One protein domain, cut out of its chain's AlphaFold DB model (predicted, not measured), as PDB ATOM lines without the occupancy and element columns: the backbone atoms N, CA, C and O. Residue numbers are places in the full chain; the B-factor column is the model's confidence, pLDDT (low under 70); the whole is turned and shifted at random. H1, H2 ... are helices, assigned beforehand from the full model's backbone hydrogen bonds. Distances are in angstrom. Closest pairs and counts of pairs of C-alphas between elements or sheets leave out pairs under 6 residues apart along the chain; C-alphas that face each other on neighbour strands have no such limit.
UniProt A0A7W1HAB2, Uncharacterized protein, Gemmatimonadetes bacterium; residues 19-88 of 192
ATOM      1  N   ASP A  19     -11.701  20.960   5.033       95.88
ATOM      2  CA  ASP A  19     -11.725  20.204   6.282       95.88
ATOM      3  C   ASP A  19     -13.143  19.642   6.546       95.88
ATOM      4  O   ASP A  19     -14.142  20.369   6.436       95.88
ATOM      5  N   PRO A  20     -13.281  18.351   6.913       97.94
ATOM      6  CA  PRO A  20     -14.585  17.733   7.141       97.94
ATOM      7  C   PRO A  20     -15.466  18.468   8.160       97.94
ATOM      8  O   PRO A  20     -16.693  18.441   8.032       97.94
ATOM      9  N   LYS A  21     -14.877  19.139   9.157       97.88
ATOM     10  CA  LYS A  21     -15.601  19.936  10.155       97.88
ATOM     11  C   LYS A  21     -16.076  21.264   9.585       97.88
ATOM     12  O   LYS A  21     -17.191  21.669   9.897       97.88
ATOM     13  N   VAL A  22     -15.290  21.901   8.717       97.62
ATOM     14  CA  VAL A  22     -15.726  23.102   7.985       97.62
ATOM     15  C   VAL A  22     -16.880  22.737   7.051       97.62
ATOM     16  O   VAL A  22     -17.934  23.362   7.094       97.62
ATOM     17  N   ARG A  23     -16.784  21.631   6.309       98.12
ATOM     18  CA  ARG A  23     -17.916  21.113   5.512       98.12
ATOM     19  C   ARG A  23     -19.128  20.727   6.367       98.12
ATOM     20  O   ARG A  23     -20.265  20.771   5.900       98.12
ATOM     21  N   LYS A  24     -18.911  20.291   7.609       98.38
ATOM     22  CA  LYS A  24     -19.993  20.024   8.567       98.38
ATOM     23  C   LYS A  24     -20.646  21.322   9.049       98.38
ATOM     24  O   LYS A  24     -21.866  21.345   9.152       98.38
ATOM     25  N   LEU A  25     -19.875  22.388   9.279       98.38
ATOM     26  CA  LEU A  25     -20.372  23.711   9.675       98.38
ATOM     27  C   LEU A  25     -21.387  24.248   8.664       98.38
ATOM     28  O   LEU A  25     -22.504  24.584   9.046       98.38
ATOM     29  N   TRP A  26     -21.038  24.211   7.375       98.12
ATOM     30  CA  TRP A  26     -21.916  24.650   6.285       98.12
ATOM     31  C   TRP A  26     -23.245  23.891   6.214       98.12
ATOM     32  O   TRP A  26     -24.252  24.457   5.805       98.12
ATOM     33  N   ARG A  27     -23.271  22.621   6.632       98.19
ATOM     34  CA  ARG A  27     -24.499  21.809   6.681       98.19
ATOM     35  C   ARG A  27     -25.286  21.995   7.974       98.19
ATOM     36  O   ARG A  27     -26.502  21.868   7.963       98.19
ATOM     37  N   HIS A  28     -24.595  22.247   9.082       97.75
ATOM     38  CA  HIS A  28     -25.203  22.353  10.403       97.75
ATOM     39  C   HIS A  28     -25.854  23.721  10.644       97.75
ATOM     40  O   HIS A  28     -26.943  23.777  11.201       97.75
ATOM     41  N   ALA A  29     -25.198  24.802  10.216       98.06
ATOM     42  CA  ALA A  29     -25.642  26.174  10.453       98.06
ATOM     43  C   ALA A  29     -25.342  27.068   9.231       98.06
ATOM     44  O   ALA A  29     -24.499  27.964   9.318       98.06
ATOM     45  N   PRO A  30     -26.001  26.842   8.078       97.94
ATOM     46  CA  PRO A  30     -25.673  27.526   6.823       97.94
ATOM     47  C   PRO A  30     -25.773  29.054   6.921       97.94
ATOM     48  O   PRO A  30     -24.911  29.750   6.393       97.94
ATOM     49  N   ALA A  31     -26.766  29.575   7.651       98.25
ATOM     50  CA  ALA A  31     -26.958  31.015   7.843       98.25
ATOM     51  C   ALA A  31     -25.800  31.691   8.603       98.25
ATOM     52  O   ALA A  31     -25.509  32.859   8.366       98.25
ATOM     53  N   HIS A  32     -25.110  30.949   9.475       98.12
ATOM     54  CA  HIS A  32     -24.036  31.467  10.329       98.12
ATOM     55  C   HIS A  32     -22.641  31.053   9.847       98.12
ATOM     56  O   HIS A  32     -21.640  31.519  10.386       98.12
ATOM     57  N   ALA A  33     -22.544  30.178   8.842       97.75
ATOM     58  CA  ALA A  33     -21.297  29.517   8.470       97.75
ATOM     59  C   ALA A  33     -20.195  30.493   8.029       97.75
ATOM     60  O   ALA A  33     -19.039  30.302   8.402       97.75
ATOM     61  N   GLY A  34     -20.540  31.558   7.296       97.88
ATOM     62  CA  GLY A  34     -19.578  32.591   6.897       97.88
ATOM     63  C   GLY A  34     -19.001  33.354   8.096       97.88
ATOM     64  O   GLY A  34     -17.782  33.459   8.232       97.88
ATOM     65  N   CYS A  35     -19.873  33.817   8.996       98.25
ATOM     66  CA  CYS A  35     -19.492  34.496  10.237       98.25
ATOM     67  C   CYS A  35     -18.641  33.582  11.135       98.25
ATOM     68  O   CYS A  35     -17.532  33.939  11.530       98.25
ATOM     69  N   ALA A  36     -19.109  32.352  11.363       98.38
ATOM     70  CA  ALA A  36     -18.410  31.334  12.138       98.38
ATOM     71  C   ALA A  36     -17.022  31.018  11.561       98.38
ATOM     72  O   ALA A  36     -16.043  30.939  12.302       98.38
ATOM     73  N   PHE A  37     -16.903  30.867  10.239       98.19
ATOM     74  CA  PHE A  37     -15.615  30.611   9.599       98.19
ATOM     75  C   PHE A  37     -14.646  31.789   9.773       98.19
ATOM     76  O   PHE A  37     -13.492  31.570  10.146       98.19
ATOM     77  N   ALA A  38     -15.111  33.028   9.579       98.31
ATOM     78  CA  ALA A  38     -14.300  34.225   9.803       98.31
ATOM     79  C   ALA A  38     -13.827  34.334  11.264       98.31
ATOM     80  O   ALA A  38     -12.636  34.535  11.508       98.31
ATOM     81  N   ALA A  39     -14.727  34.121  12.230       98.50
ATOM     82  CA  ALA A  39     -14.401  34.114  13.656       98.50
ATOM     83  C   ALA A  39     -13.378  33.021  14.006       98.50
ATOM     84  O   ALA A  39     -12.423  33.269  14.743       98.50
ATOM     85  N   TYR A  40     -13.509  31.822  13.428       98.38
ATOM     86  CA  TYR A  40     -12.547  30.737  13.625       98.38
ATOM     87  C   TYR A  40     -11.150  31.083  13.085       98.38
ATOM     88  O   TYR A  40     -10.154  30.866  13.780       98.38
ATOM     89  N   VAL A  41     -11.058  31.660  11.882       98.00
ATOM     90  CA  VAL A  41      -9.778  32.105  11.304       98.00
ATOM     91  C   VAL A  41      -9.150  33.219  12.140       98.00
ATOM     92  O   VAL A  41      -7.955  33.145  12.429       98.00
ATOM     93  N   ALA A  42      -9.937  34.199  12.589       98.31
ATOM     94  CA  ALA A  42      -9.466  35.266  13.474       98.31
ATOM     95  C   ALA A  42      -8.939  34.708  14.808       98.31
ATOM     96  O   ALA A  42      -7.834  35.046  15.232       98.31
ATOM     97  N   THR A  43      -9.661  33.753  15.408       98.50
ATOM     98  CA  THR A  43      -9.247  33.062  16.642       98.50
ATOM     99  C   THR A  43      -7.928  32.321  16.466       98.50
ATOM    100  O   THR A  43      -7.059  32.376  17.342       98.50
ATOM    101  N   MET A  44      -7.741  31.635  15.333       97.69
ATOM    102  CA  MET A  44      -6.457  31.017  15.015       97.69
ATOM    103  C   MET A  44      -5.361  32.077  14.879       97.69
ATOM    104  O   MET A  44      -4.344  31.964  15.559       97.69
ATOM    105  N   ALA A  45      -5.568  33.114  14.068       97.38
ATOM    106  CA  ALA A  45      -4.568  34.150  13.817       97.38
ATOM    107  C   ALA A  45      -4.107  34.848  15.108       97.38
ATOM    108  O   ALA A  45      -2.902  34.942  15.361       97.38
ATOM    109  N   GLU A  46      -5.038  35.259  15.974       97.75
ATOM    110  CA  GLU A  46      -4.694  35.863  17.267       97.75
ATOM    111  C   GLU A  46      -4.032  34.859  18.215       97.75
ATOM    112  O   GLU A  46      -3.081  35.214  18.911       97.75
ATOM    113  N   SER A  47      -4.427  33.580  18.190       97.31
ATOM    114  CA  SER A  47      -3.726  32.547  18.965       97.31
ATOM    115  C   SER A  47      -2.266  32.391  18.520       97.31
ATOM    116  O   SER A  47      -1.352  32.306  19.347       97.31
ATOM    117  N   TRP A  48      -2.014  32.397  17.208       97.12
ATOM    118  CA  TRP A  48      -0.666  32.349  16.634       97.12
ATOM    119  C   TRP A  48       0.164  33.560  17.045       97.12
ATOM    120  O   TRP A  48       1.275  33.397  17.553       97.12
ATOM    121  N   LYS A  49      -0.396  34.760  16.898       96.31
ATOM    122  CA  LYS A  49       0.228  36.026  17.298       96.31
ATOM    123  C   LYS A  49       0.510  36.104  18.796       96.31
ATOM    124  O   LYS A  49       1.540  36.645  19.189       96.31
ATOM    125  N   ALA A  50      -0.357  35.535  19.629       95.69
ATOM    126  CA  ALA A  50      -0.188  35.499  21.078       95.69
ATOM    127  C   ALA A  50       0.737  34.370  21.564       95.69
ATOM    128  O   ALA A  50       1.141  34.376  22.729       95.69
ATOM    129  N   GLY A  51       1.038  33.382  20.714       95.69
ATOM    130  CA  GLY A  51       1.812  32.194  21.088       95.69
ATOM    131  C   GLY A  51       1.077  31.233  22.027       95.69
ATOM    132  O   GLY A  51       1.686  30.343  22.617       95.69
ATOM    133  N   ARG A  52      -0.233  31.422  22.199       96.50
ATOM    134  CA  ARG A  52      -1.103  30.664  23.104       96.50
ATOM    135  C   ARG A  52      -2.511  30.635  22.534       96.50
ATOM    136  O   ARG A  52      -2.872  31.507  21.758       96.50
ATOM    137  N   ARG A  53      -3.331  29.674  22.960       97.81
ATOM    138  CA  ARG A  53      -4.747  29.658  22.572       97.81
ATOM    139  C   ARG A  53      -5.471  30.863  23.173       97.81
ATOM    140  O   ARG A  53      -5.336  31.116  24.369       97.81
ATOM    141  N   VAL A  54      -6.222  31.563  22.337       98.25
ATOM    142  CA  VAL A  54      -7.077  32.704  22.685       98.25
ATOM    143  C   VAL A  54      -8.541  32.286  22.507       98.25
ATOM    144  O   VAL A  54      -8.829  31.335  21.771       98.25
ATOM    145  N   THR A  55      -9.453  32.920  23.247       98.56
ATOM    146  CA  THR A  55     -10.892  32.665  23.103       98.56
ATOM    147  C   THR A  55     -11.431  33.336  21.841       98.56
ATOM    148  O   THR A  55     -10.877  34.322  21.360       98.56
ATOM    149  N   VAL A  56     -12.518  32.798  21.295       98.50
ATOM    150  CA  VAL A  56     -13.208  33.389  20.142       98.50
ATOM    151  C   VAL A  56     -13.777  34.774  20.453       98.50
ATOM    152  O   VAL A  56     -13.812  35.613  19.562       98.50
ATOM    153  N   ASP A  57     -14.146  35.034  21.709       98.19
ATOM    154  CA  ASP A  57     -14.665  36.332  22.145       98.19
ATOM    155  C   ASP A  57     -13.560  37.400  22.126       98.19
ATOM    156  O   ASP A  57     -13.750  38.481  21.574       98.19
ATOM    157  N   ASP A  58     -12.370  37.072  22.645       98.38
ATOM    158  CA  ASP A  58     -11.210  37.979  22.643       98.38
ATOM    159  C   ASP A  58     -10.660  38.229  21.230       98.38
ATOM    160  O   ASP A  58     -10.074  39.275  20.952       98.38
ATOM    161  N   ALA A  59     -10.794  37.237  20.348       98.38
ATOM    162  CA  ALA A  59     -10.276  37.272  18.985       98.38
ATOM    163  C   ALA A  59     -11.343  37.621  17.939       98.38
ATOM    164  O   ALA A  59     -11.092  37.469  16.738       98.38
ATOM    165  N   TRP A  60     -12.534  38.047  18.369       98.50
ATOM    166  CA  TRP A  60     -13.636  38.301  17.455       98.50
ATOM    167  C   TRP A  60     -13.268  39.407  16.452       98.50
ATOM    168  O   TRP A  60     -12.817  40.485  16.855       98.50
ATOM    169  N   PRO A  61     -13.438  39.184  15.135       97.69
ATOM    170  CA  PRO A  61     -13.060  40.175  14.138       97.69
ATOM    171  C   PRO A  61     -13.963  41.409  14.229       97.69
ATOM    172  O   PRO A  61     -15.178  41.310  14.085       97.69
ATOM    173  N   SER A  62     -13.372  42.594  14.391       97.19
ATOM    174  CA  SER A  62     -14.113  43.856  14.565       97.19
ATOM    175  C   SER A  62     -14.995  44.249  13.375       97.19
ATOM    176  O   SER A  62     -15.917  45.045  13.525       97.19
ATOM    177  N   PHE A  63     -14.718  43.700  12.190       95.56
ATOM    178  CA  PHE A  63     -15.478  43.949  10.965       95.56
ATOM    179  C   PHE A  63     -16.689  43.016  10.796       95.56
ATOM    180  O   PHE A  63     -17.417  43.143   9.812       95.56
ATOM    181  N   VAL A  64     -16.914  42.079  11.723       95.56
ATOM    182  CA  VAL A  64     -18.076  41.183  11.728       95.56
ATOM    183  C   VAL A  64     -18.867  41.415  13.016       95.56
ATOM    184  O   VAL A  64     -18.285  41.330  14.098       95.56
ATOM    185  N   PRO A  65     -20.186  41.677  12.953       97.38
ATOM    186  CA  PRO A  65     -21.015  41.754  14.152       97.38
ATOM    187  C   PRO A  65     -20.904  40.480  14.996       97.38
ATOM    188  O   PRO A  65     -20.821  39.382  14.447       97.38
ATOM    189  N   PHE A  66     -20.906  40.622  16.322       98.19
ATOM    190  CA  PHE A  66     -20.851  39.465  17.212       98.19
ATOM    191  C   PHE A  66     -22.091  38.583  17.043       98.19
ATOM    192  O   PHE A  66     -23.220  39.067  17.121       98.19
ATOM    193  N   ASP A  67     -21.873  37.287  16.835       98.25
ATOM    194  CA  ASP A  67     -22.927  36.305  16.603       98.25
ATOM    195  C   ASP A  67     -22.721  35.089  17.512       98.25
ATOM    196  O   ASP A  67     -21.865  34.229  17.284       98.25
ATOM    197  N   LYS A  68     -23.553  35.000  18.549       98.31
ATOM    198  CA  LYS A  68     -23.511  33.893  19.505       98.31
ATOM    199  C   LYS A  68     -23.853  32.549  18.852       98.31
ATOM    200  O   LYS A  68     -23.236  31.541  19.192       98.31
ATOM    201  N   ALA A  69     -24.780  32.523  17.893       98.44
ATOM    202  CA  ALA A  69     -25.154  31.292  17.198       98.44
ATOM    203  C   ALA A  69     -23.994  30.770  16.333       98.44
ATOM    204  O   ALA A  69     -23.791  29.559  16.223       98.44
ATOM    205  N   ALA A  70     -23.171  31.669  15.785       98.50
ATOM    206  CA  ALA A  70     -21.938  31.294  15.100       98.50
ATOM    207  C   ALA A  70     -20.926  30.622  16.049       98.50
ATOM    208  O   ALA A  70     -20.347  29.592  15.690       98.50
ATOM    209  N   VAL A  71     -20.748  31.139  17.273       98.62
ATOM    210  CA  VAL A  71     -19.896  30.504  18.302       98.62
ATOM    211  C   VAL A  71     -20.412  29.110  18.660       98.62
ATOM    212  O   VAL A  71     -19.649  28.141  18.658       98.62
ATOM    213  N   GLU A  72     -21.712  28.986  18.918       98.56
ATOM    214  CA  GLU A  72     -22.355  27.708  19.244       98.56
ATOM    215  C   GLU A  72     -22.182  26.685  18.109       98.56
ATOM    216  O   GLU A  72     -21.824  25.528  18.358       98.56
ATOM    217  N   ALA A  73     -22.318  27.121  16.852       98.62
ATOM    218  CA  ALA A  73     -22.090  26.277  15.684       98.62
ATOM    219  C   ALA A  73     -20.640  25.765  15.604       98.62
ATOM    220  O   ALA A  73     -20.422  24.583  15.315       98.62
ATOM    221  N   LEU A  74     -19.642  26.609  15.900       98.62
ATOM    222  CA  LEU A  74     -18.226  26.211  15.930       98.62
ATOM    223  C   LEU A  74     -17.937  25.145  16.997       98.62
ATOM    224  O   LEU A  74     -17.176  24.202  16.732       98.62
ATOM    225  N   VAL A  75     -18.545  25.276  18.181       98.56
ATOM    226  CA  VAL A  75     -18.455  24.280  19.262       98.56
ATOM    227  C   VAL A  75     -19.108  22.968  18.820       98.56
ATOM    228  O   VAL A  75     -18.496  21.902  18.938       98.56
ATOM    229  N   ALA A  76     -20.307  23.030  18.234       98.38
ATOM    230  CA  ALA A  76     -21.064  21.856  17.794       98.38
ATOM    231  C   ALA A  76     -20.307  21.008  16.754       98.38
ATOM    232  O   ALA A  76     -20.348  19.769  16.782       98.38
ATOM    233  N   VAL A  77     -19.553  21.647  15.852       98.38
ATOM    234  CA  VAL A  77     -18.711  20.946  14.863       98.38
ATOM    235  C   VAL A  77     -17.287  20.652  15.344       98.38
ATOM    236  O   VAL A  77     -16.510  20.030  14.613       98.38
ATOM    237  N   LYS A  78     -16.947  21.018  16.587       98.12
ATOM    238  CA  LYS A  78     -15.643  20.777  17.227       98.12
ATOM    239  C   LYS A  78     -14.466  21.450  16.504       98.12
ATOM    240  O   LYS A  78     -13.365  20.876  16.458       98.12
ATOM    241  N   LEU A  79     -14.693  22.622  15.908       97.88
ATOM    242  CA  LEU A  79     -13.615  23.497  15.419       97.88
ATOM    243  C   LEU A  79     -12.964  24.235  16.595       97.88
ATOM    244  O   LEU A  79     -11.738  24.252  16.720       97.88
ATOM    245  N   ILE A  80     -13.793  24.712  17.523       98.44
ATOM    246  CA  ILE A  80     -13.371  25.187  18.844       98.44
ATOM    247  C   ILE A  80     -13.837  24.212  19.936       98.44
ATOM    248  O   ILE A  80     -14.689  23.352  19.704       98.44
ATOM    249  N   ASP A  81     -13.199  24.269  21.101       98.38
ATOM    250  CA  ASP A  81     -13.585  23.512  22.288       98.38
ATOM    251  C   ASP A  81     -14.672  24.241  23.098       98.38
ATOM    252  O   ASP A  81     -15.074  25.355  22.774       98.38
ATOM    253  N   ALA A  82     -15.161  23.608  24.168       97.88
ATOM    254  CA  ALA A  82     -16.212  24.174  25.018       97.88
ATOM    255  C   ALA A  82     -15.812  25.487  25.720       97.88
ATOM    256  O   ALA A  82     -16.670  26.167  26.270       97.88
ATOM    257  N   ARG A  83     -14.521  25.848  25.717       98.00
ATOM    258  CA  ARG A  83     -14.015  27.114  26.266       98.00
ATOM    259  C   ARG A  83     -13.932  28.210  25.200       98.00
ATOM    260  O   ARG A  83     -13.324  29.244  25.453       98.00
ATOM    261  N   GLY A  84     -14.451  27.956  23.998       98.19
ATOM    262  CA  GLY A  84     -14.382  28.884  22.876       98.19
ATOM    263  C   GLY A  84     -12.979  29.023  22.283       98.19
ATOM    264  O   GLY A  84     -12.705  30.004  21.605       98.19
ATOM    265  N   MET A  85     -12.065  28.084  22.542       98.62
ATOM    266  CA  MET A  85     -10.688  28.139  22.036       98.62
ATOM    267  C   MET A  85     -10.487  27.138  20.905       98.62
ATOM    268  O   MET A  85     -11.135  26.095  20.873       98.62
ATOM    269  N   VAL A  86      -9.511  27.376  20.024       97.75
ATOM    270  CA  VAL A  86      -9.106  26.380  19.014       97.75
ATOM    271  C   VAL A  86      -8.871  25.023  19.682       97.75
ATOM    272  O   VAL A  86      -8.211  24.922  20.727       97.75
ATOM    273  N   ASN A  87      -9.415  23.963  19.082       97.19
ATOM    274  CA  ASN A  87      -9.308  22.620  19.636       97.19
ATOM    275  C   ASN A  87      -7.840  22.263  19.948       97.19
ATOM    276  O   ASN A  87      -6.980  22.358  19.072       97.19
ATOM    277  N   MET A  88      -7.554  21.822  21.182       96.50
ATOM    278  CA  MET A  88      -6.180  21.582  21.661       96.50
ATOM    279  C   MET A  88      -5.378  20.651  20.743       96.50
ATOM    280  O   MET A  88      -4.195  20.892  20.508       96.50
TER     281      MET A  88
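This is residues 19 to 88 of the 192 residues of an uncharacterized protein of Gemmatimonadetes bacterium (UniProt A0A7W1HAB2). One long helix, H2, makes the longest axis of a compact body, with the short helix H3 crossing over its first half nearly at a right angle and the short helix H1 set at its first end. Two long stretches have no named element: residues 51 to 67 fold back from the last end of H2 to the start of H3, and residues 77 to 88 follow H3, their C-alphas 6 to 14 A from the mean of all C-alphas. The printed part has 70 residues with three named helices, H1, H2 and H3 along the chain, and no named strand; its class is all helix. The whole is compact, with a radius of gyration of the C-alphas of 10.9 A, and spans 32 by 26 by 18 A.

The printed part begins at Asp 19, and H1 follows with residues 20 to 28, from C-alpha 20 at (-14.585, 17.733, 7.141), 12.0 A from first to last C-alpha. H2 runs from residue 33 to residue 50, from C-alpha 33 at (-21.297, 29.517, 8.470) to C-alpha 50 at (-0.188, 35.499, 21.078), and is 25.3 A long. H3, residues 68 to 76, is 12.4 A long and ends with C-alpha 76 at (-21.064, 21.856, 17.794). Residues 77 to 88 hold no named element.

H1 and H2 only just touch, with 3 pairs of C-alphas within 8 A; the closest are those of Trp 26 and Ala 33, 5.4 A apart. They form a helical hairpin, running opposite ways at a steep tilt of 39 degrees, and H2 touches H1 with residues 33 to 37 alone. H2 and H3 touch, with residues 33 to 40 alone on the side of H2; the closest C-alphas are those of Ala 36 and Ala 70, 4.6 A apart. Their lines are about perpendicular, at 77 degrees. H1 and H3 touch only at their ends, and only just, with 3 pairs of C-alphas within 8 A; the closest are those of Leu 25 and Ala 73, 6.8 A apart. These two run opposite ways at a steep tilt of 48 degrees. In H2 and H3 every O i to N i+4 pair is within hydrogen-bond range; in H1 4 of 5 are.

The two C-alphas farthest apart are those of Arg 27 and Gly 51, 31.7 A. The C-alphas of Asp 19 and Met 88, the first and last printed, are 16.4 A apart. The link from H1 to H2 is tight, with 4 residues, and the link from H2 to H3 is long, with 17 residues. The printed part has no cut. The mean pLDDT of the printed part is 97.9, and no printed residue is under 70.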